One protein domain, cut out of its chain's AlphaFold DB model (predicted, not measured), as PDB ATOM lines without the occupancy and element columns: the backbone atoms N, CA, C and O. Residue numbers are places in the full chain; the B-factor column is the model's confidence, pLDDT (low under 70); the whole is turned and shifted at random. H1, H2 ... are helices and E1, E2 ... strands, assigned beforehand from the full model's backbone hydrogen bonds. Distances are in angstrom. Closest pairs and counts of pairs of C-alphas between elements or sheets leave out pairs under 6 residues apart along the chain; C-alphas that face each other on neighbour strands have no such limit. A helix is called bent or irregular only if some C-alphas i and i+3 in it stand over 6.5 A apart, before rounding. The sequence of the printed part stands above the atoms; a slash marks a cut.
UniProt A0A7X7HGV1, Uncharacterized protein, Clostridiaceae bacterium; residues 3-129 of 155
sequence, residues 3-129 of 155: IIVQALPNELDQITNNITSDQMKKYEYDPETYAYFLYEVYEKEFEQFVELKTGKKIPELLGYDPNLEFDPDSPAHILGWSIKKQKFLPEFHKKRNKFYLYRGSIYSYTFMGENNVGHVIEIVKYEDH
ATOM      1  N   ILE A   3      33.112   9.861  42.831       82.38
ATOM      2  CA  ILE A   3      31.920   9.496  42.067       82.38
ATOM      3  C   ILE A   3      31.254  10.788  41.608       82.38
ATOM      4  O   ILE A   3      30.878  11.614  42.439       82.38
ATOM      5  N   ILE A   4      31.129  10.967  40.297       83.12
ATOM      6  CA  ILE A   4      30.505  12.152  39.713       83.12
ATOM      7  C   ILE A   4      28.991  11.967  39.669       83.12
ATOM      8  O   ILE A   4      28.499  10.937  39.200       83.12
ATOM      9  N   VAL A   5      28.257  12.974  40.139       80.25
ATOM     10  CA  VAL A   5      26.793  12.945  40.249       80.25
ATOM     11  C   VAL A   5      26.141  14.174  39.628       80.25
ATOM     12  O   VAL A   5      26.709  15.265  39.630       80.25
ATOM     13  N   GLN A   6      24.927  13.971  39.106       74.69
ATOM     14  CA  GLN A   6      24.096  15.010  38.486       74.69
ATOM     15  C   GLN A   6      23.314  15.853  39.502       74.69
ATOM     16  O   GLN A   6      22.933  16.978  39.190       74.69
ATOM     17  N   ALA A   7      23.052  15.304  40.687       68.25
ATOM     18  CA  ALA A   7      22.287  15.933  41.761       68.25
ATOM     19  C   ALA A   7      23.200  16.227  42.953       68.25
ATOM     20  O   ALA A   7      24.232  15.565  43.131       68.25
ATOM     21  N   LEU A   8      22.842  17.222  43.763       60.53
ATOM     22  CA  LEU A   8      23.660  17.584  44.916       60.53
ATOM     23  C   LEU A   8      23.689  16.427  45.942       60.53
ATOM     24  O   LEU A   8      22.707  15.696  46.076       60.53
ATOM     25  N   PRO A   9      24.776  16.242  46.716       55.84
ATOM     26  CA  PRO A   9      24.887  15.137  47.678       55.84
ATOM     27  C   PRO A   9      23.753  15.059  48.715       55.84
ATOM     28  O   PRO A   9      23.369  13.978  49.148       55.84
ATOM     29  N   ASN A  10      23.179  16.204  49.074       52.97
ATOM     30  CA  ASN A  10      22.017  16.358  49.951       52.97
ATOM     31  C   ASN A  10      20.681  15.947  49.295       52.97
ATOM     32  O   ASN A  10      19.716  15.681  50.006       52.97
ATOM     33  N   GLU A  11      20.621  15.856  47.967       58.91
ATOM     34  CA  GLU A  11      19.491  15.293  47.211       58.91
ATOM     35  C   GLU A  11      19.660  13.774  47.013       58.91
ATOM     36  O   GLU A  11      18.675  13.039  47.000       58.91
ATOM     37  N   LEU A  12      20.903  13.271  46.962       56.19
ATOM     38  CA  LEU A  12      21.199  11.828  46.914       56.19
ATOM     39  C   LEU A  12      20.773  11.085  48.186       56.19
ATOM     40  O   LEU A  12      20.384   9.916  48.110       56.19
ATOM     41  N   ASP A  13      20.815  11.753  49.340       48.22
ATOM     42  CA  ASP A  13      20.411  11.179  50.630       48.22
ATOM     43  C   ASP A  13      18.910  10.825  50.657       48.22
ATOM     44  O   ASP A  13      18.514   9.813  51.232       48.22
ATOM     45  N   GLN A  14      18.081  11.586  49.929       50.19
ATOM     46  CA  GLN A  14      16.646  11.308  49.762       50.19
ATOM     47  C   GLN A  14      16.365  10.132  48.808       50.19
ATOM     48  O   GLN A  14      15.302   9.519  48.882       50.19
ATOM     49  N   ILE A  15      17.310   9.810  47.916       49.94
ATOM     50  CA  ILE A  15      17.158   8.790  46.864       49.94
ATOM     51  C   ILE A  15      17.721   7.433  47.312       49.94
ATOM     52  O   ILE A  15      17.211   6.383  46.918       49.94
ATOM     53  N   THR A  16      18.768   7.432  48.137       53.69
ATOM     54  CA  THR A  16      19.552   6.222  48.446       53.69
ATOM     55  C   THR A  16      19.338   5.667  49.855       53.69
ATOM     56  O   THR A  16      19.671   4.504  50.087       53.69
ATOM     57  N   ASN A  17      18.743   6.444  50.776       52.19
ATOM     58  CA  ASN A  17      18.297   6.018  52.112       52.19
ATOM     59  C   ASN A  17      19.321   5.205  52.944       52.19
ATOM     60  O   ASN A  17      18.891   4.415  53.779       52.19
ATOM     61  N   ASN A  18      20.645   5.332  52.726       54.38
ATOM     62  CA  ASN A  18      21.675   4.575  53.477       54.38
ATOM     63  C   ASN A  18      23.146   5.003  53.225       54.38
ATOM     64  O   ASN A  18      24.055   4.178  53.348       54.38
ATOM     65  N   ILE A  19      23.432   6.261  52.869       61.91
ATOM     66  CA  ILE A  19      24.819   6.706  52.631       61.91
ATOM     67  C   ILE A  19      25.398   7.330  53.909       61.91
ATOM     68  O   ILE A  19      24.878   8.306  54.438       61.91
ATOM     69  N   THR A  20      26.504   6.787  54.427       64.75
ATOM     70  CA  THR A  20      27.189   7.381  55.589       64.75
ATOM     71  C   THR A  20      27.870   8.699  55.209       64.75
ATOM     72  O   THR A  20      28.297   8.892  54.068       64.75
ATOM     73  N   SER A  21      28.073   9.606  56.170       67.50
ATOM     74  CA  SER A  21      28.750  10.892  55.915       67.50
ATOM     75  C   SER A  21      30.161  10.736  55.320       67.50
ATOM     76  O   SER A  21      30.632  11.606  54.590       67.50
ATOM     77  N   ASP A  22      30.841   9.616  55.577       70.44
ATOM     78  CA  ASP A  22      32.138   9.310  54.964       70.44
ATOM     79  C   ASP A  22      32.024   8.810  53.518       70.44
ATOM     80  O   ASP A  22      32.931   9.033  52.714       70.44
ATOM     81  N   GLN A  23      30.911   8.175  53.150       67.50
ATOM     82  CA  GLN A  23      30.614   7.846  51.758       67.50
ATOM     83  C   GLN A  23      30.228   9.100  50.966       67.50
ATOM     84  O   GLN A  23      30.652   9.222  49.820       67.50
ATOM     85  N   MET A  24      29.542  10.073  51.580       69.56
ATOM     86  CA  MET A  24      29.229  11.361  50.937       69.56
ATOM     87  C   MET A  24      30.474  12.104  50.443       69.56
ATOM     88  O   MET A  24      30.462  12.669  49.355       69.56
ATOM     89  N   LYS A  25      31.593  12.033  51.179       77.50
ATOM     90  CA  LYS A  25      32.877  12.642  50.776       77.50
ATOM     91  C   LYS A  25      33.443  12.073  49.471       77.50
ATOM     92  O   LYS A  25      34.363  12.666  48.900       77.50
ATOM     93  N   LYS A  26      32.960  10.913  49.021       79.75
ATOM     94  CA  LYS A  26      33.363  10.301  47.750       79.75
ATOM     95  C   LYS A  26      32.595  10.877  46.568       79.75
ATOM     96  O   LYS A  26      33.080  10.732  45.457       79.75
ATOM     97  N   TYR A  27      31.459  11.532  46.788       81.25
ATOM     98  CA  TYR A  27      30.679  12.137  45.718       81.25
ATOM     99  C   TYR A  27      31.174  13.550  45.403       81.25
ATOM    100  O   TYR A  27      31.544  14.317  46.294       81.25
ATOM    101  N   GLU A  28      31.197  13.878  44.120       87.19
ATOM    102  CA  GLU A  28      31.566  15.181  43.578       87.19
ATOM    103  C   GLU A  28      30.439  15.617  42.636       87.19
ATOM    104  O   GLU A  28      30.092  14.913  41.686       87.19
ATOM    105  N   TYR A  29      29.822  16.759  42.943       85.94
ATOM    106  CA  TYR A  29      28.798  17.352  42.093       85.94
ATOM    107  C   TYR A  29      29.469  18.024  40.895       85.94
ATOM    108  O   TYR A  29      30.101  19.069  41.041       85.94
ATOM    109  N   ASP A  30      29.340  17.401  39.729       89.44
ATOM    110  CA  ASP A  30      29.850  17.912  38.458       89.44
ATOM    111  C   ASP A  30      28.865  17.520  37.340       89.44
ATOM    112  O   ASP A  30      29.042  16.505  36.653       89.44
ATOM    113  N   PRO A  31      27.776  18.294  37.184       87.56
ATOM    114  CA  PRO A  31      26.724  17.995  36.219       87.56
ATOM    115  C   PRO A  31      27.204  18.118  34.767       87.56
ATOM    116  O   PRO A  31      26.656  17.445  33.896       87.56
ATOM    117  N   GLU A  32      28.234  18.924  34.491       91.56
ATOM    118  CA  GLU A  32      28.810  19.049  33.147       91.56
ATOM    119  C   GLU A  32      29.515  17.761  32.732       91.56
ATOM    120  O   GLU A  32      29.265  17.227  31.649       91.56
ATOM    121  N   THR A  33      30.387  17.239  33.600       93.25
ATOM    122  CA  THR A  33      31.043  15.952  33.360       93.25
ATOM    123  C   THR A  33      30.008  14.834  33.293       93.25
ATOM    124  O   THR A  33      30.108  13.971  32.420       93.25
ATOM    125  N   TYR A  34      28.982  14.867  34.149       90.56
ATOM    126  CA  TYR A  34      27.900  13.885  34.097       90.56
ATOM    127  C   TYR A  34      27.177  13.890  32.743       90.56
ATOM    128  O   TYR A  34      27.069  12.846  32.098       90.56
ATOM    129  N   ALA A  35      26.738  15.063  32.280       89.44
ATOM    130  CA  ALA A  35      26.042  15.220  31.005       89.44
ATOM    131  C   ALA A  35      26.915  14.791  29.818       89.44
ATOM    132  O   ALA A  35      26.435  14.092  28.926       89.44
ATOM    133  N   TYR A  36      28.205  15.138  29.828       93.31
ATOM    134  CA  TYR A  36      29.152  14.678  28.813       93.31
ATOM    135  C   TYR A  36      29.222  13.144  28.761       93.31
ATOM    136  O   TYR A  36      29.044  12.543  27.705       93.31
ATOM    137  N   PHE A  37      29.422  12.474  29.897       93.25
ATOM    138  CA  PHE A  37      29.511  11.011  29.906       93.25
ATOM    139  C   PHE A  37      28.199  10.324  29.528       93.25
ATOM    140  O   PHE A  37      28.230   9.266  28.901       93.25
ATOM    141  N   LEU A  38      27.057  10.908  29.881       88.56
ATOM    142  CA  LEU A  38      25.761  10.350  29.523       88.56
ATOM    143  C   LEU A  38      25.487  10.503  28.024       88.56
ATOM    144  O   LEU A  38      25.330   9.504  27.324       88.56
ATOM    145  N   TYR A  39      25.468  11.736  27.524       87.81
ATOM    146  CA  TYR A  39      24.989  12.031  26.174       87.81
ATOM    147  C   TYR A  39      26.074  11.902  25.107       87.81
ATOM    148  O   TYR A  39      25.810  11.422  24.009       87.81
ATOM    149  N   GLU A  40      27.305  12.308  25.410       90.69
ATOM    150  CA  GLU A  40      28.385  12.362  24.418       90.69
ATOM    151  C   GLU A  40      29.215  11.078  24.376       90.69
ATOM    152  O   GLU A  40      29.760  10.738  23.328       90.69
ATOM    153  N   VAL A  41      29.296  10.352  25.495       93.44
ATOM    154  CA  VAL A  41      30.016   9.075  25.566       93.44
ATOM    155  C   VAL A  41      29.046   7.903  25.479       93.44
ATOM    156  O   VAL A  41      29.067   7.175  24.493       93.44
ATOM    157  N   TYR A  42      28.194   7.692  26.484       91.38
ATOM    158  CA  TYR A  42      27.377   6.482  26.559       91.38
ATOM    159  C   TYR A  42      26.354   6.384  25.418       91.38
ATOM    160  O   TYR A  42      26.393   5.399  24.679       91.38
ATOM    161  N   GLU A  43      25.476   7.378  25.255       88.19
ATOM    162  CA  GLU A  43      24.408   7.336  24.242       88.19
ATOM    163  C   GLU A  43      24.989   7.246  22.822       88.19
ATOM    164  O   GLU A  43      24.668   6.315  22.080       88.19
ATOM    165  N   LYS A  44      25.935   8.126  22.468       90.62
ATOM    166  CA  LYS A  44      26.557   8.123  21.132       90.62
ATOM    167  C   LYS A  44      27.341   6.852  20.826       90.62
ATOM    168  O   LYS A  44      27.199   6.307  19.731       90.62
ATOM    169  N   GLU A  45      28.169   6.354  21.748       92.69
ATOM    170  CA  GLU A  45      28.905   5.102  21.513       92.69
ATOM    171  C   GLU A  45      27.946   3.913  21.378       92.69
ATOM    172  O   GLU A  45      28.199   2.999  20.587       92.69
ATOM    173  N   PHE A  46      26.848   3.914  22.137       91.62
ATOM    174  CA  PHE A  46      25.846   2.861  22.066       91.62
ATOM    175  C   PHE A  46      25.103   2.869  20.727       91.62
ATOM    176  O   PHE A  46      24.998   1.824  20.081       91.62
ATOM    177  N   GLU A  47      24.630   4.033  20.283       90.69
ATOM    178  CA  GLU A  47      23.988   4.203  18.977       90.69
ATOM    179  C   GLU A  47      24.910   3.738  17.851       90.69
ATOM    180  O   GLU A  47      24.543   2.852  17.078       90.69
ATOM    181  N   GLN A  48      26.149   4.237  17.818       92.38
ATOM    182  CA  GLN A  48      27.146   3.837  16.824       92.38
ATOM    183  C   GLN A  48      27.394   2.326  16.836       92.38
ATOM    184  O   GLN A  48      27.476   1.696  15.779       92.38
ATOM    185  N   PHE A  49      27.485   1.717  18.021       94.25
ATOM    186  CA  PHE A  49      27.632   0.271  18.147       94.25
ATOM    187  C   PHE A  49      26.455  -0.483  17.514       94.25
ATOM    188  O   PHE A  49      26.671  -1.448  16.773       94.25
ATOM    189  N   VAL A  50      25.220  -0.059  17.788       92.56
ATOM    190  CA  VAL A  50      24.014  -0.692  17.241       92.56
ATOM    191  C   VAL A  50      23.943  -0.523  15.724       92.56
ATOM    192  O   VAL A  50      23.676  -1.501  15.019       92.56
ATOM    193  N   GLU A  51      24.229   0.668  15.205       92.94
ATOM    194  CA  GLU A  51      24.229   0.935  13.764       92.94
ATOM    195  C   GLU A  51      25.269   0.078  13.035       92.94
ATOM    196  O   GLU A  51      24.942  -0.593  12.056       92.94
ATOM    197  N   LEU A  52      26.496  -0.002  13.558       93.00
ATOM    198  CA  LEU A  52      27.550  -0.853  12.996       93.00
ATOM    199  C   LEU A  52      27.184  -2.340  13.044       93.00
ATOM    200  O   LEU A  52      27.500  -3.094  12.125       93.00
ATOM    201  N   LYS A  53      26.521  -2.784  14.117       92.25
ATOM    202  CA  LYS A  53      26.132  -4.189  14.294       92.25
ATOM    203  C   LYS A  53      24.983  -4.600  13.374       92.25
ATOM    204  O   LYS A  53      24.912  -5.765  12.984       92.25
ATOM    205  N   THR A  54      24.064  -3.685  13.087       90.25
ATOM    206  CA  THR A  54      22.820  -3.972  12.357       90.25
ATOM    207  C   THR A  54      22.838  -3.516  10.902       90.25
ATOM    208  O   THR A  54      22.027  -4.006  10.117       90.25
ATOM    209  N   GLY A  55      23.738  -2.601  10.540       90.62
ATOM    210  CA  GLY A  55      23.781  -1.957   9.228       90.62
ATOM    211  C   GLY A  55      22.622  -0.988   8.974       90.62
ATOM    212  O   GLY A  55      22.387  -0.640   7.823       90.62
ATOM    213  N   LYS A  56      21.880  -0.592  10.016       88.44
ATOM    214  CA  LYS A  56      20.693   0.271   9.926       88.44
ATOM    215  C   LYS A  56      20.810   1.451  10.875       88.44
ATOM    216  O   LYS A  56      21.318   1.289  11.984       88.44
ATOM    217  N   LYS A  57      20.289   2.605  10.464       87.31
ATOM    218  CA  LYS A  57      20.165   3.781  11.338       87.31
ATOM    219  C   LYS A  57      19.096   3.556  12.410       87.31
ATOM    220  O   LYS A  57      18.177   2.756  12.217       87.31
ATOM    221  N   ILE A  58      19.190   4.259  13.542       84.06
ATOM    222  CA  ILE A  58      18.232   4.098  14.655       84.06
ATOM    223  C   ILE A  58      16.761   4.265  14.219       84.06
ATOM    224  O   ILE A  58      15.964   3.378  14.541       84.06
ATOM    225  N   PRO A  59      16.373   5.288  13.430       81.25
ATOM    226  CA  PRO A  59      14.988   5.424  12.972       81.25
ATOM    227  C   PRO A  59      14.504   4.209  12.158       81.25
ATOM    228  O   PRO A  59      13.413   3.688  12.392       81.25
ATOM    229  N   GLU A  60      15.352   3.673  11.275       81.56
ATOM    230  CA  GLU A  60      15.043   2.490  10.456       81.56
ATOM    231  C   GLU A  60      14.870   1.220  11.306       81.56
ATOM    232  O   GLU A  60      14.049   0.353  10.996       81.56
ATOM    233  N   LEU A  61      15.637   1.086  12.394       81.88
ATOM    234  CA  LEU A  61      15.530  -0.036  13.338       81.88
ATOM    235  C   LEU A  61      14.225  -0.035  14.131       81.88
ATOM    236  O   LEU A  61      13.786  -1.100  14.590       81.88
ATOM    237  N   LEU A  62      13.652   1.150  14.315       82.56
ATOM    238  CA  LEU A  62      12.397   1.382  15.014       82.56
ATOM    239  C   LEU A  62      11.187   1.360  14.069       82.56
ATOM    240  O   LEU A  62      10.057   1.407  14.541       82.56
ATOM    241  N   GLY A  63      11.412   1.207  12.758       75.94
ATOM    242  CA  GLY A  63      10.346   1.147  11.760       75.94
ATOM    243  C   GLY A  63       9.721   2.506  11.452       75.94
ATOM    244  O   GLY A  63       8.569   2.542  11.027       75.94
ATOM    245  N   TYR A  64      10.454   3.604  11.671       75.12
ATOM    246  CA  TYR A  64      10.002   4.933  11.262       75.12
ATOM    247  C   TYR A  64       9.916   5.035   9.738       75.12
ATOM    248  O   TYR A  64      10.808   4.575   9.021       75.12
ATOM    249  N   ASP A  65       8.843   5.666   9.258       69.62
ATOM    250  CA  ASP A  65       8.721   6.072   7.861       69.62
ATOM    251  C   ASP A  65       9.700   7.232   7.606       69.62
ATOM    252  O   ASP A  65       9.614   8.247   8.299       69.62
ATOM    253  N   PRO A  66      10.619   7.123   6.631       68.88
ATOM    254  CA  PRO A  66      11.558   8.196   6.303       68.88
ATOM    255  C   PRO A  66      10.884   9.492   5.817       68.88
ATOM    256  O   PRO A  66      11.557  10.516   5.728       68.88
ATOM    257  N   ASN A  67       9.586   9.464   5.491       71.19
ATOM    258  CA  ASN A  67       8.811  10.635   5.070       71.19
ATOM    259  C   ASN A  67       8.091  11.352   6.225       71.19
ATOM    260  O   ASN A  67       7.474  12.392   5.996       71.19
ATOM    261  N   LEU A  68       8.130  10.803   7.443       68.19
ATOM    262  CA  LEU A  68       7.596  11.445   8.644       68.19
ATOM    263  C   LEU A  68       8.724  12.128   9.419       68.19
ATOM    264  O   LEU A  68       9.847  11.629   9.481       68.19
ATOM    265  N   GLU A  69       8.412  13.273  10.027       74.81
ATOM    266  CA  GLU A  69       9.343  13.948  10.925       74.81
ATOM    267  C   GLU A  69       9.661  13.029  12.110       74.81
ATOM    268  O   GLU A  69       8.770  12.490  12.772       74.81
ATOM    269  N   PHE A  70      10.950  12.798  12.331       75.31
ATOM    270  CA  PHE A  70      11.429  11.973  13.424       75.31
ATOM    271  C   PHE A  70      11.388  12.781  14.720       75.31
ATOM    272  O   PHE A  70      12.134  13.747  14.868       75.31
ATOM    273  N   ASP A  71      10.542  12.352  15.656       78.00
ATOM    274  CA  ASP A  71      10.486  12.901  17.008       78.00
ATOM    275  C   ASP A  71      11.216  11.961  17.995       78.00
ATOM    276  O   ASP A  71      10.657  10.916  18.373       78.00
ATOM    277  N   PRO A  72      12.458  12.296  18.407       73.81
ATOM    278  CA  PRO A  72      13.228  11.503  19.367       73.81
ATOM    279  C   PRO A  72      12.596  11.476  20.763       73.81
ATOM    280  O   PRO A  72      12.827  10.529  21.514       73.81
ATOM    281  N   ASP A  73      11.769  12.466  21.102       78.00
ATOM    282  CA  ASP A  73      11.140  12.583  22.416       78.00
ATOM    283  C   ASP A  73       9.756  11.916  22.459       78.00
ATOM    284  O   ASP A  73       9.112  11.835  23.511       78.00
ATOM    285  N   SER A  74       9.292  11.370  21.331       80.94
ATOM    286  CA  SER A  74       8.017  10.666  21.286       80.94
ATOM    287  C   SER A  74       8.038   9.409  22.180       80.94
ATOM    288  O   SER A  74       8.991   8.619  22.147       80.94
ATOM    289  N   PRO A  75       6.956   9.114  22.929       76.00
ATOM    290  CA  PRO A  75       6.888   7.918  23.774       76.00
ATOM    291  C   PRO A  75       7.127   6.606  23.012       76.00
ATOM    292  O   PRO A  75       7.688   5.656  23.558       76.00
ATOM    293  N   ALA A  76       6.722   6.552  21.739       74.50
ATOM    294  CA  ALA A  76       6.943   5.401  20.870       74.50
ATOM    295  C   ALA A  76       8.428   5.220  20.518       74.50
ATOM    296  O   ALA A  76       8.918   4.088  20.532       74.50
ATOM    297  N   HIS A  77       9.148   6.318  20.249       77.50
ATOM    298  CA  HIS A  77      10.594   6.282  20.058       77.50
ATOM    299  C   HIS A  77      11.297   5.795  21.325       77.50
ATOM    300  O   HIS A  77      12.029   4.808  21.271       77.50
ATOM    301  N   ILE A  78      11.012   6.431  22.464       76.94
ATOM    302  CA  ILE A  78      11.642   6.130  23.755       76.94
ATOM    303  C   ILE A  78      11.447   4.653  24.124       76.94
ATOM    304  O   ILE A  78      12.414   3.947  24.418       76.94
ATOM    305  N   LEU A  79      10.210   4.153  24.050       77.00
ATOM    306  CA  LEU A  79       9.902   2.760  24.380       77.00
ATOM    307  C   LEU A  79      10.555   1.781  23.397       77.00
ATOM    308  O   LEU A  79      11.155   0.784  23.807       77.00
ATOM    309  N   GLY A  80      10.455   2.060  22.095       78.31
ATOM    310  CA  GLY A  80      11.063   1.228  21.062       78.31
ATOM    311  C   GLY A  80      12.580   1.149  21.221       78.31
ATOM    312  O   GLY A  80      13.160   0.063  21.122       78.31
ATOM    313  N   TRP A  81      13.218   2.278  21.523       81.62
ATOM    314  CA  TRP A  81      14.657   2.372  21.717       81.62
ATOM    315  C   TRP A  81      15.122   1.668  22.992       81.62
ATOM    316  O   TRP A  81      16.059   0.872  22.919       81.62
ATOM    317  N   SER A  82      14.415   1.830  24.114       78.94
ATOM    318  CA  SER A  82      14.689   1.116  25.375       78.94
ATOM    319  C   SER A  82      14.689  -0.412  25.192       78.94
ATOM    320  O   SER A  82      15.626  -1.112  25.594       78.94
ATOM    321  N   ILE A  83      13.707  -0.962  24.465       79.44
ATOM    322  CA  ILE A  83      13.646  -2.407  24.176       79.44
ATOM    323  C   ILE A  83      14.852  -2.861  23.335       79.44
ATOM    324  O   ILE A  83      15.435  -3.925  23.581       79.44
ATOM    325  N   LYS A  84      15.259  -2.071  22.332       80.69
ATOM    326  CA  LYS A  84      16.452  -2.379  21.524       80.69
ATOM    327  C   LYS A  84      17.726  -2.270  22.362       80.69
ATOM    328  O   LYS A  84      18.591  -3.138  22.222       80.69
ATOM    329  N   LYS A  85      17.822  -1.275  23.250       84.94
ATOM    330  CA  LYS A  85      18.953  -1.082  24.164       84.94
ATOM    331  C   LYS A  85      19.230  -2.347  24.959       84.94
ATOM    332  O   LYS A  85      20.328  -2.893  24.858       84.94
ATOM    333  N   GLN A  86      18.217  -2.898  25.629       84.19
ATOM    334  CA  GLN A  86      18.353  -4.115  26.443       84.19
ATOM    335  C   GLN A  86      18.944  -5.307  25.673       84.19
ATOM    336  O   GLN A  86      19.745  -6.067  26.219       84.19
ATOM    337  N   LYS A  87      18.611  -5.453  24.384       88.62
ATOM    338  CA  LYS A  87      19.133  -6.534  23.534       88.62
ATOM    339  C   LYS A  87      20.639  -6.412  23.273       88.62
ATOM    340  O   LYS A  87      21.338  -7.424  23.249       88.62
ATOM    341  N   PHE A  88      21.131  -5.201  23.025       90.38
ATOM    342  CA  PHE A  88      22.520  -4.957  22.612       90.38
ATOM    343  C   PHE A  88      23.451  -4.611  23.782       90.38
ATOM    344  O   PHE A  88      24.670  -4.785  23.668       90.38
ATOM    345  N   LEU A  89      22.885  -4.199  24.921       89.75
ATOM    346  CA  LEU A  89      23.592  -3.775  26.129       89.75
ATOM    347  C   LEU A  89      24.707  -4.740  26.580       89.75
ATOM    348  O   LEU A  89      25.836  -4.281  26.791       89.75
ATOM    349  N   PRO A  90      24.480  -6.070  26.679       90.75
ATOM    350  CA  PRO A  90      25.508  -6.977  27.188       90.75
ATOM    351  C   PRO A  90      26.727  -7.088  26.266       90.75
ATOM    352  O   PRO A  90      27.845  -7.288  26.741       90.75
ATOM    353  N   GLU A  91      26.536  -6.989  24.946       93.81
ATOM    354  CA  GLU A  91      27.642  -7.043  23.982       93.81
ATOM    355  C   GLU A  91      28.381  -5.704  23.927       93.81
ATOM    356  O   GLU A  91      29.615  -5.691  23.970       93.81
ATOM    357  N   PHE A  92      27.647  -4.589  23.913       93.31
ATOM    358  CA  PHE A  92      28.222  -3.247  23.966       93.31
ATOM    359  C   PHE A  92      29.155  -3.087  25.169       93.31
ATOM    360  O   PHE A  92      30.327  -2.731  25.023       93.31
ATOM    361  N   HIS A  93      28.685  -3.452  26.364       90.31
ATOM    362  CA  HIS A  93      29.491  -3.341  27.574       90.31
ATOM    363  C   HIS A  93      30.737  -4.223  27.568       90.31
ATOM    364  O   HIS A  93      31.687  -3.904  28.276       90.31
ATOM    365  N   LYS A  94      30.795  -5.295  26.774       90.62
ATOM    366  CA  LYS A  94      32.027  -6.083  26.617       90.62
ATOM    367  C   LYS A  94      33.054  -5.396  25.717       90.62
ATOM    368  O   LYS A  94      34.241  -5.636  25.905       90.62
ATOM    369  N   LYS A  95      32.612  -4.574  24.761       91.81
ATOM    370  CA  LYS A  95      33.469  -4.007  23.707       91.81
ATOM    371  C   LYS A  95      33.854  -2.547  23.904       91.81
ATOM    372  O   LYS A  95      34.887  -2.147  23.379       91.81
ATOM    373  N   ARG A  96      33.047  -1.759  24.617       91.88
ATOM    374  CA  ARG A  96      33.342  -0.339  24.838       91.88
ATOM    375  C   ARG A  96      34.672  -0.127  25.561       91.88
ATOM    376  O   ARG A  96      35.117  -0.984  26.338       91.88
ATOM    377  N   ASN A  97      35.224   1.068  25.393       90.62
ATOM    378  CA  ASN A  97      36.338   1.532  26.204       90.62
ATOM    379  C   ASN A  97      35.954   1.526  27.692       90.62
ATOM    380  O   ASN A  97      34.802   1.747  28.077       90.62
ATOM    381  N   LYS A  98      36.922   1.199  28.550       88.69
ATOM    382  CA  LYS A  98      36.721   1.145  30.009       88.69
ATOM    383  C   LYS A  98      37.148   2.421  30.708       88.69
ATOM    384  O   LYS A  98      36.584   2.745  31.747       88.69
ATOM    385  N   PHE A  99      38.090   3.132  30.103       90.69
ATOM    386  CA  PHE A  99      38.678   4.350  30.624       90.69
ATOM    387  C   PHE A  99      38.636   5.433  29.553       90.69
ATOM    388  O   PHE A  99      38.837   5.146  28.371       90.69
ATOM    389  N   TYR A 100      38.384   6.660  29.987       92.44
ATOM    390  CA  TYR A 100      38.174   7.826  29.142       92.44
ATOM    391  C   TYR A 100      38.981   8.995  29.703       92.44
ATOM    392  O   TYR A 100      38.952   9.238  30.908       92.44
ATOM    393  N   LEU A 101      39.694   9.717  28.840       91.88
ATOM    394  CA  LEU A 101      40.400  10.941  29.209       91.88
ATOM    395  C   LEU A 101      39.492  12.137  28.920       91.88
ATOM    396  O   LEU A 101      39.102  12.349  27.772       91.88
ATOM    397  N   TYR A 102      39.175  12.929  29.940       93.50
ATOM    398  CA  TYR A 102      38.360  14.135  29.797       93.50
ATOM    399  C   TYR A 102      38.908  15.238  30.704       93.50
ATOM    400  O   TYR A 102      39.247  14.981  31.852       93.50
ATOM    401  N   ARG A 103      39.081  16.460  30.183       92.06
ATOM    402  CA  ARG A 103      39.638  17.610  30.934       92.06
ATOM    403  C   ARG A 103      40.891  17.268  31.779       92.06
ATOM    404  O   ARG A 103      41.052  17.743  32.896       92.06
ATOM    405  N   GLY A 104      41.775  16.422  31.241       87.88
ATOM    406  CA  GLY A 104      43.030  16.020  31.893       87.88
ATOM    407  C   GLY A 104      42.903  14.977  33.010       87.88
ATOM    408  O   GLY A 104      43.917  14.612  33.589       87.88
ATOM    409  N   SER A 105      41.701  14.473  33.301       90.88
ATOM    410  CA  SER A 105      41.463  13.407  34.284       90.88
ATOM    411  C   SER A 105      41.006  12.116  33.602       90.88
ATOM    412  O   SER A 105      40.397  12.149  32.526       90.88
ATOM    413  N   ILE A 106      41.295  10.967  34.218       91.31
ATOM    414  CA  ILE A 106      40.804   9.667  33.747       91.31
ATOM    415  C   ILE A 106      39.500   9.336  34.458       91.31
ATOM    416  O   ILE A 106      39.398   9.429  35.682       91.31
ATOM    417  N   TYR A 107      38.530   8.878  33.681       92.62
ATOM    418  CA  TYR A 107      37.229   8.459  34.161       92.62
ATOM    419  C   TYR A 107      36.896   7.052  33.678       92.62
ATOM    420  O   TYR A 107      37.357   6.608  32.625       92.62
ATOM    421  N   SER A 108      36.037   6.369  34.415       92.50
ATOM    422  CA  SER A 108      35.267   5.228  33.932       92.50
ATOM    423  C   SER A 108      33.796   5.471  34.235       92.50
ATOM    424  O   SER A 108      33.446   6.354  35.016       92.50
ATOM    425  N   TYR A 109      32.925   4.694  33.605       91.88
ATOM    426  CA  TYR A 109      31.515   4.696  33.956       91.88
ATOM    427  C   TYR A 109      30.974   3.275  34.034       91.88
ATOM    428  O   TYR A 109      31.491   2.367  33.370       91.88
ATOM    429  N   THR A 110      29.909   3.102  34.803       87.50
ATOM    430  CA  THR A 110      29.119   1.878  34.926       87.50
ATOM    431  C   THR A 110      27.676   2.212  34.593       87.50
ATOM    432  O   THR A 110      27.154   3.217  35.050       87.50
ATOM    433  N   PHE A 111      27.029   1.386  33.775       85.06
ATOM    434  CA  PHE A 111      25.605   1.540  33.499       85.06
ATOM    435  C   PHE A 111      24.792   0.984  34.666       85.06
ATOM    436  O   PHE A 111      25.020  -0.155  35.077       85.06
ATOM    437  N   MET A 112      23.866   1.790  35.179       79.62
ATOM    438  CA  MET A 112      23.085   1.488  36.384       79.62
ATOM    439  C   MET A 112      21.638   1.078  36.076       79.62
ATOM    440  O   MET A 112      20.945   0.599  36.971       79.62
ATOM    441  N   GLY A 113      21.189   1.211  34.824       73.19
ATOM    442  CA  GLY A 113      19.823   0.897  34.398       73.19
ATOM    443  C   GLY A 113      19.087   2.109  33.838       73.19
ATOM    444  O   GLY A 113      19.629   3.201  33.765       73.19
ATOM    445  N   GLU A 114      17.834   1.920  33.444       67.75
ATOM    446  CA  GLU A 114      16.931   3.005  33.047       67.75
ATOM    447  C   GLU A 114      15.895   3.168  34.168       67.75
ATOM    448  O   GLU A 114      14.866   2.498  34.179       67.75
ATOM    449  N   ASN A 115      16.208   3.977  35.184       54.56
ATOM    450  CA  ASN A 115      15.282   4.245  36.290       54.56
ATOM    451  C   ASN A 115      14.425   5.485  35.998       54.56
ATOM    452  O   ASN A 115      14.913   6.455  35.421       54.56
ATOM    453  N   ASN A 116      13.186   5.491  36.509       40.62
ATOM    454  CA  ASN A 116      12.176   6.555  36.349       40.62
ATOM    455  C   ASN A 116      12.607   7.973  36.800       40.62
ATOM    456  O   ASN A 116      11.820   8.905  36.674       40.62
ATOM    457  N   VAL A 117      13.811   8.149  37.360       46.72
ATOM    458  CA  VAL A 117      14.280   9.413  37.962       46.72
ATOM    459  C   VAL A 117      15.690   9.833  37.499       46.72
ATOM    460  O   VAL A 117      16.294  10.715  38.095       46.72
ATOM    461  N   GLY A 118      16.225   9.243  36.421       50.94
ATOM    462  CA  GLY A 118      17.371   9.835  35.704       50.94
ATOM    463  C   GLY A 118      18.779   9.350  36.072       50.94
ATOM    464  O   GLY A 118      19.755   9.905  35.577       50.94
ATOM    465  N   HIS A 119      18.942   8.288  36.864       55.19
ATOM    466  CA  HIS A 119      20.263   7.672  37.058       55.19
ATOM    467  C   HIS A 119      20.504   6.539  36.061       55.19
ATOM    468  O   HIS A 119      20.051   5.417  36.284       55.19
ATOM    469  N   VAL A 120      21.228   6.846  34.977       72.56
ATOM    470  CA  VAL A 120      21.540   5.884  33.901       72.56
ATOM    471  C   VAL A 120      22.970   5.349  33.994       72.56
ATOM    472  O   VAL A 120      23.237   4.187  33.669       72.56
ATOM    473  N   ILE A 121      23.891   6.152  34.531       82.12
ATOM    474  CA  ILE A 121      25.293   5.774  34.726       82.12
ATOM    475  C   ILE A 121      25.852   6.278  36.064       82.12
ATOM    476  O   ILE A 121      25.462   7.336  36.558       82.12
ATOM    477  N   GLU A 122      26.791   5.522  36.626       85.69
ATOM    478  CA  GLU A 122      27.701   5.938  37.695       85.69
ATOM    479  C   GLU A 122      29.061   6.245  37.068       85.69
ATOM    480  O   GLU A 122      29.583   5.423  36.314       85.69
ATOM    481  N   ILE A 123      29.638   7.409  37.358       90.75
ATOM    482  CA  ILE A 123      30.915   7.844  36.782       90.75
ATOM    483  C   ILE A 123      31.955   7.913  37.887       90.75
ATOM    484  O   ILE A 123      31.746   8.558  38.912       90.75
ATOM    485  N   VAL A 124      33.104   7.294  37.652       90.81
ATOM    486  CA  VAL A 124      34.230   7.265  38.577       90.81
ATOM    487  C   VAL A 124      35.371   8.080  37.993       90.81
ATOM    488  O   VAL A 124      35.865   7.768  36.913       90.81
ATOM    489  N   LYS A 125      35.816   9.099  38.724       92.62
ATOM    490  CA  LYS A 125      37.026   9.880  38.457       92.62
ATOM    491  C   LYS A 125      38.190   9.294  39.252       92.62
ATOM    492  O   LYS A 125      38.100   9.145  40.478       92.62
ATOM    493  N   TYR A 126      39.271   8.978  38.549       88.69
ATOM    494  CA  TYR A 126      40.493   8.433  39.130       88.69
ATOM    495  C   TYR A 126      41.507   9.539  39.378       88.69
ATOM    496  O   TYR A 126      41.729  10.397  38.524       88.69
ATOM    497  N   GLU A 127      42.149   9.487  40.538       84.94
ATOM    498  CA  GLU A 127      43.296  10.336  40.835       84.94
ATOM    499  C   GLU A 127      44.584   9.687  40.303       84.94
ATOM    500  O   GLU A 127      44.697   8.461  40.243       84.94
ATOM    501  N   ASP A 128      45.581  10.499  39.941       79.25
ATOM    502  CA  ASP A 128      46.835  10.029  39.324       79.25
ATOM    503  C   ASP A 128      47.509   8.905  40.119       79.25
ATOM    504  O   ASP A 128      47.962   7.904  39.561       79.25
ATOM    505  N   HIS A 129      47.525   9.032  41.447       80.06
ATOM    506  CA  HIS A 129      48.120   8.030  42.324       80.06
ATOM    507  C   HIS A 129      47.367   6.686  42.291       80.06
ATOM    508  O   HIS A 129      47.974   5.628  42.454       80.06
TER     509      HIS A 129
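Overview. This is residues 3 to 129 of the 155 residues of an uncharacterized protein of Clostridiaceae bacterium (UniProt A0A7X7HGV1). A strongly twisted sheet of five strands makes one part of this elongated domain, and the long helix H3 packs on one of its faces with residues 31 to 42, then runs on well past the sheet. At that far end are H4, the unnamed stretch 62 to 74 and the kinked H5, which leads back toward the sheet; H1 and H2 make a small, loosely joined group near E2. The printed part has 127 residues, with five named helices and five named strands in the order E1 H1 H2 E2 H3 H4 H5 E3 E4 E5. The sheet is mixed, in the order E2 E1 E5 E4 E3, and the class is mixed, helices and strands. The whole is only just loose, close to compact, with a radius of gyration of the C-alphas of 16.9 A and spans of 53 by 32 by 24 A.

Arrangement. Start with the meander, each strand the antiparallel neighbour of the one before: E3, residues 100 to 102, E4, residues 105 to 111, and E5, residues 121 to 126. In the hairpin E4 and E5, N 110 and O 122 are 2.8 A apart; in the hairpin E3 and E4, N 102 and O 105 are 3.0 A apart. E1, residues 3 to 5, is antiparallel to E5, with N 4 and O 123 at 2.8 A. E2, residues 27 to 29, is parallel to E1, with N 28 and O 3 at 2.8 A. H3, residues 31 to 54, is on the sheet; its closest C-alphas to E1 are those of Tyr 34 and Val 5, 6.3 A. H5, residues 75 to 95, only just touches H3, with 3 pairs of C-alphas within 8 A, the closest Phe 92 and Phe 46 at 6.8 A, about perpendicular at 84 degrees. H4, residues 58 to 61, only just touches H3, also with 3 pairs, the closest C-alphas being those of Ile 58 and Glu 51, 6.8 A. H1, residues 9 to 16, only grazes the sheet with residues 9 to 12. H2, residues 21 to 24, is close to H1 but not clearly touching, with C-alphas 24 and 9 at 6.6 A. O i to N i+4 pairs are within hydrogen-bond range in 2 of 4 for H1, 17 of 20 for H3 and 13 of 17 for H5; H2 and H4 are too short for such a pair.

Along the chain. Find C-alpha 105 at (41.463, 13.407, 34.284); from there E4 runs 19.8 A to residue 111, and E5 runs 16.0 A from residue 121 to C-alpha 126 at (40.493, 8.433, 39.130). Find C-alpha 31 at (26.724, 17.995, 36.219), where H3 begins its 32.7 A. H5 spans 29.1 A; it is irregular, with C-alphas 87 and 90 at 7.4 A, and has a kink of 58 degrees near residue 88.

Size, cuts and confidence. Look at Asp 22 and Asn 67: their C-alphas, the two farthest apart, are 55.1 A from each other. The printed part has no cut, and the link from H4 to H5, 13 residues, is long. The mean pLDDT of the printed part is 80.2; residues 7 to 21, 23 to 24, 65 to 66, 68 and 114 to 119 are under 70.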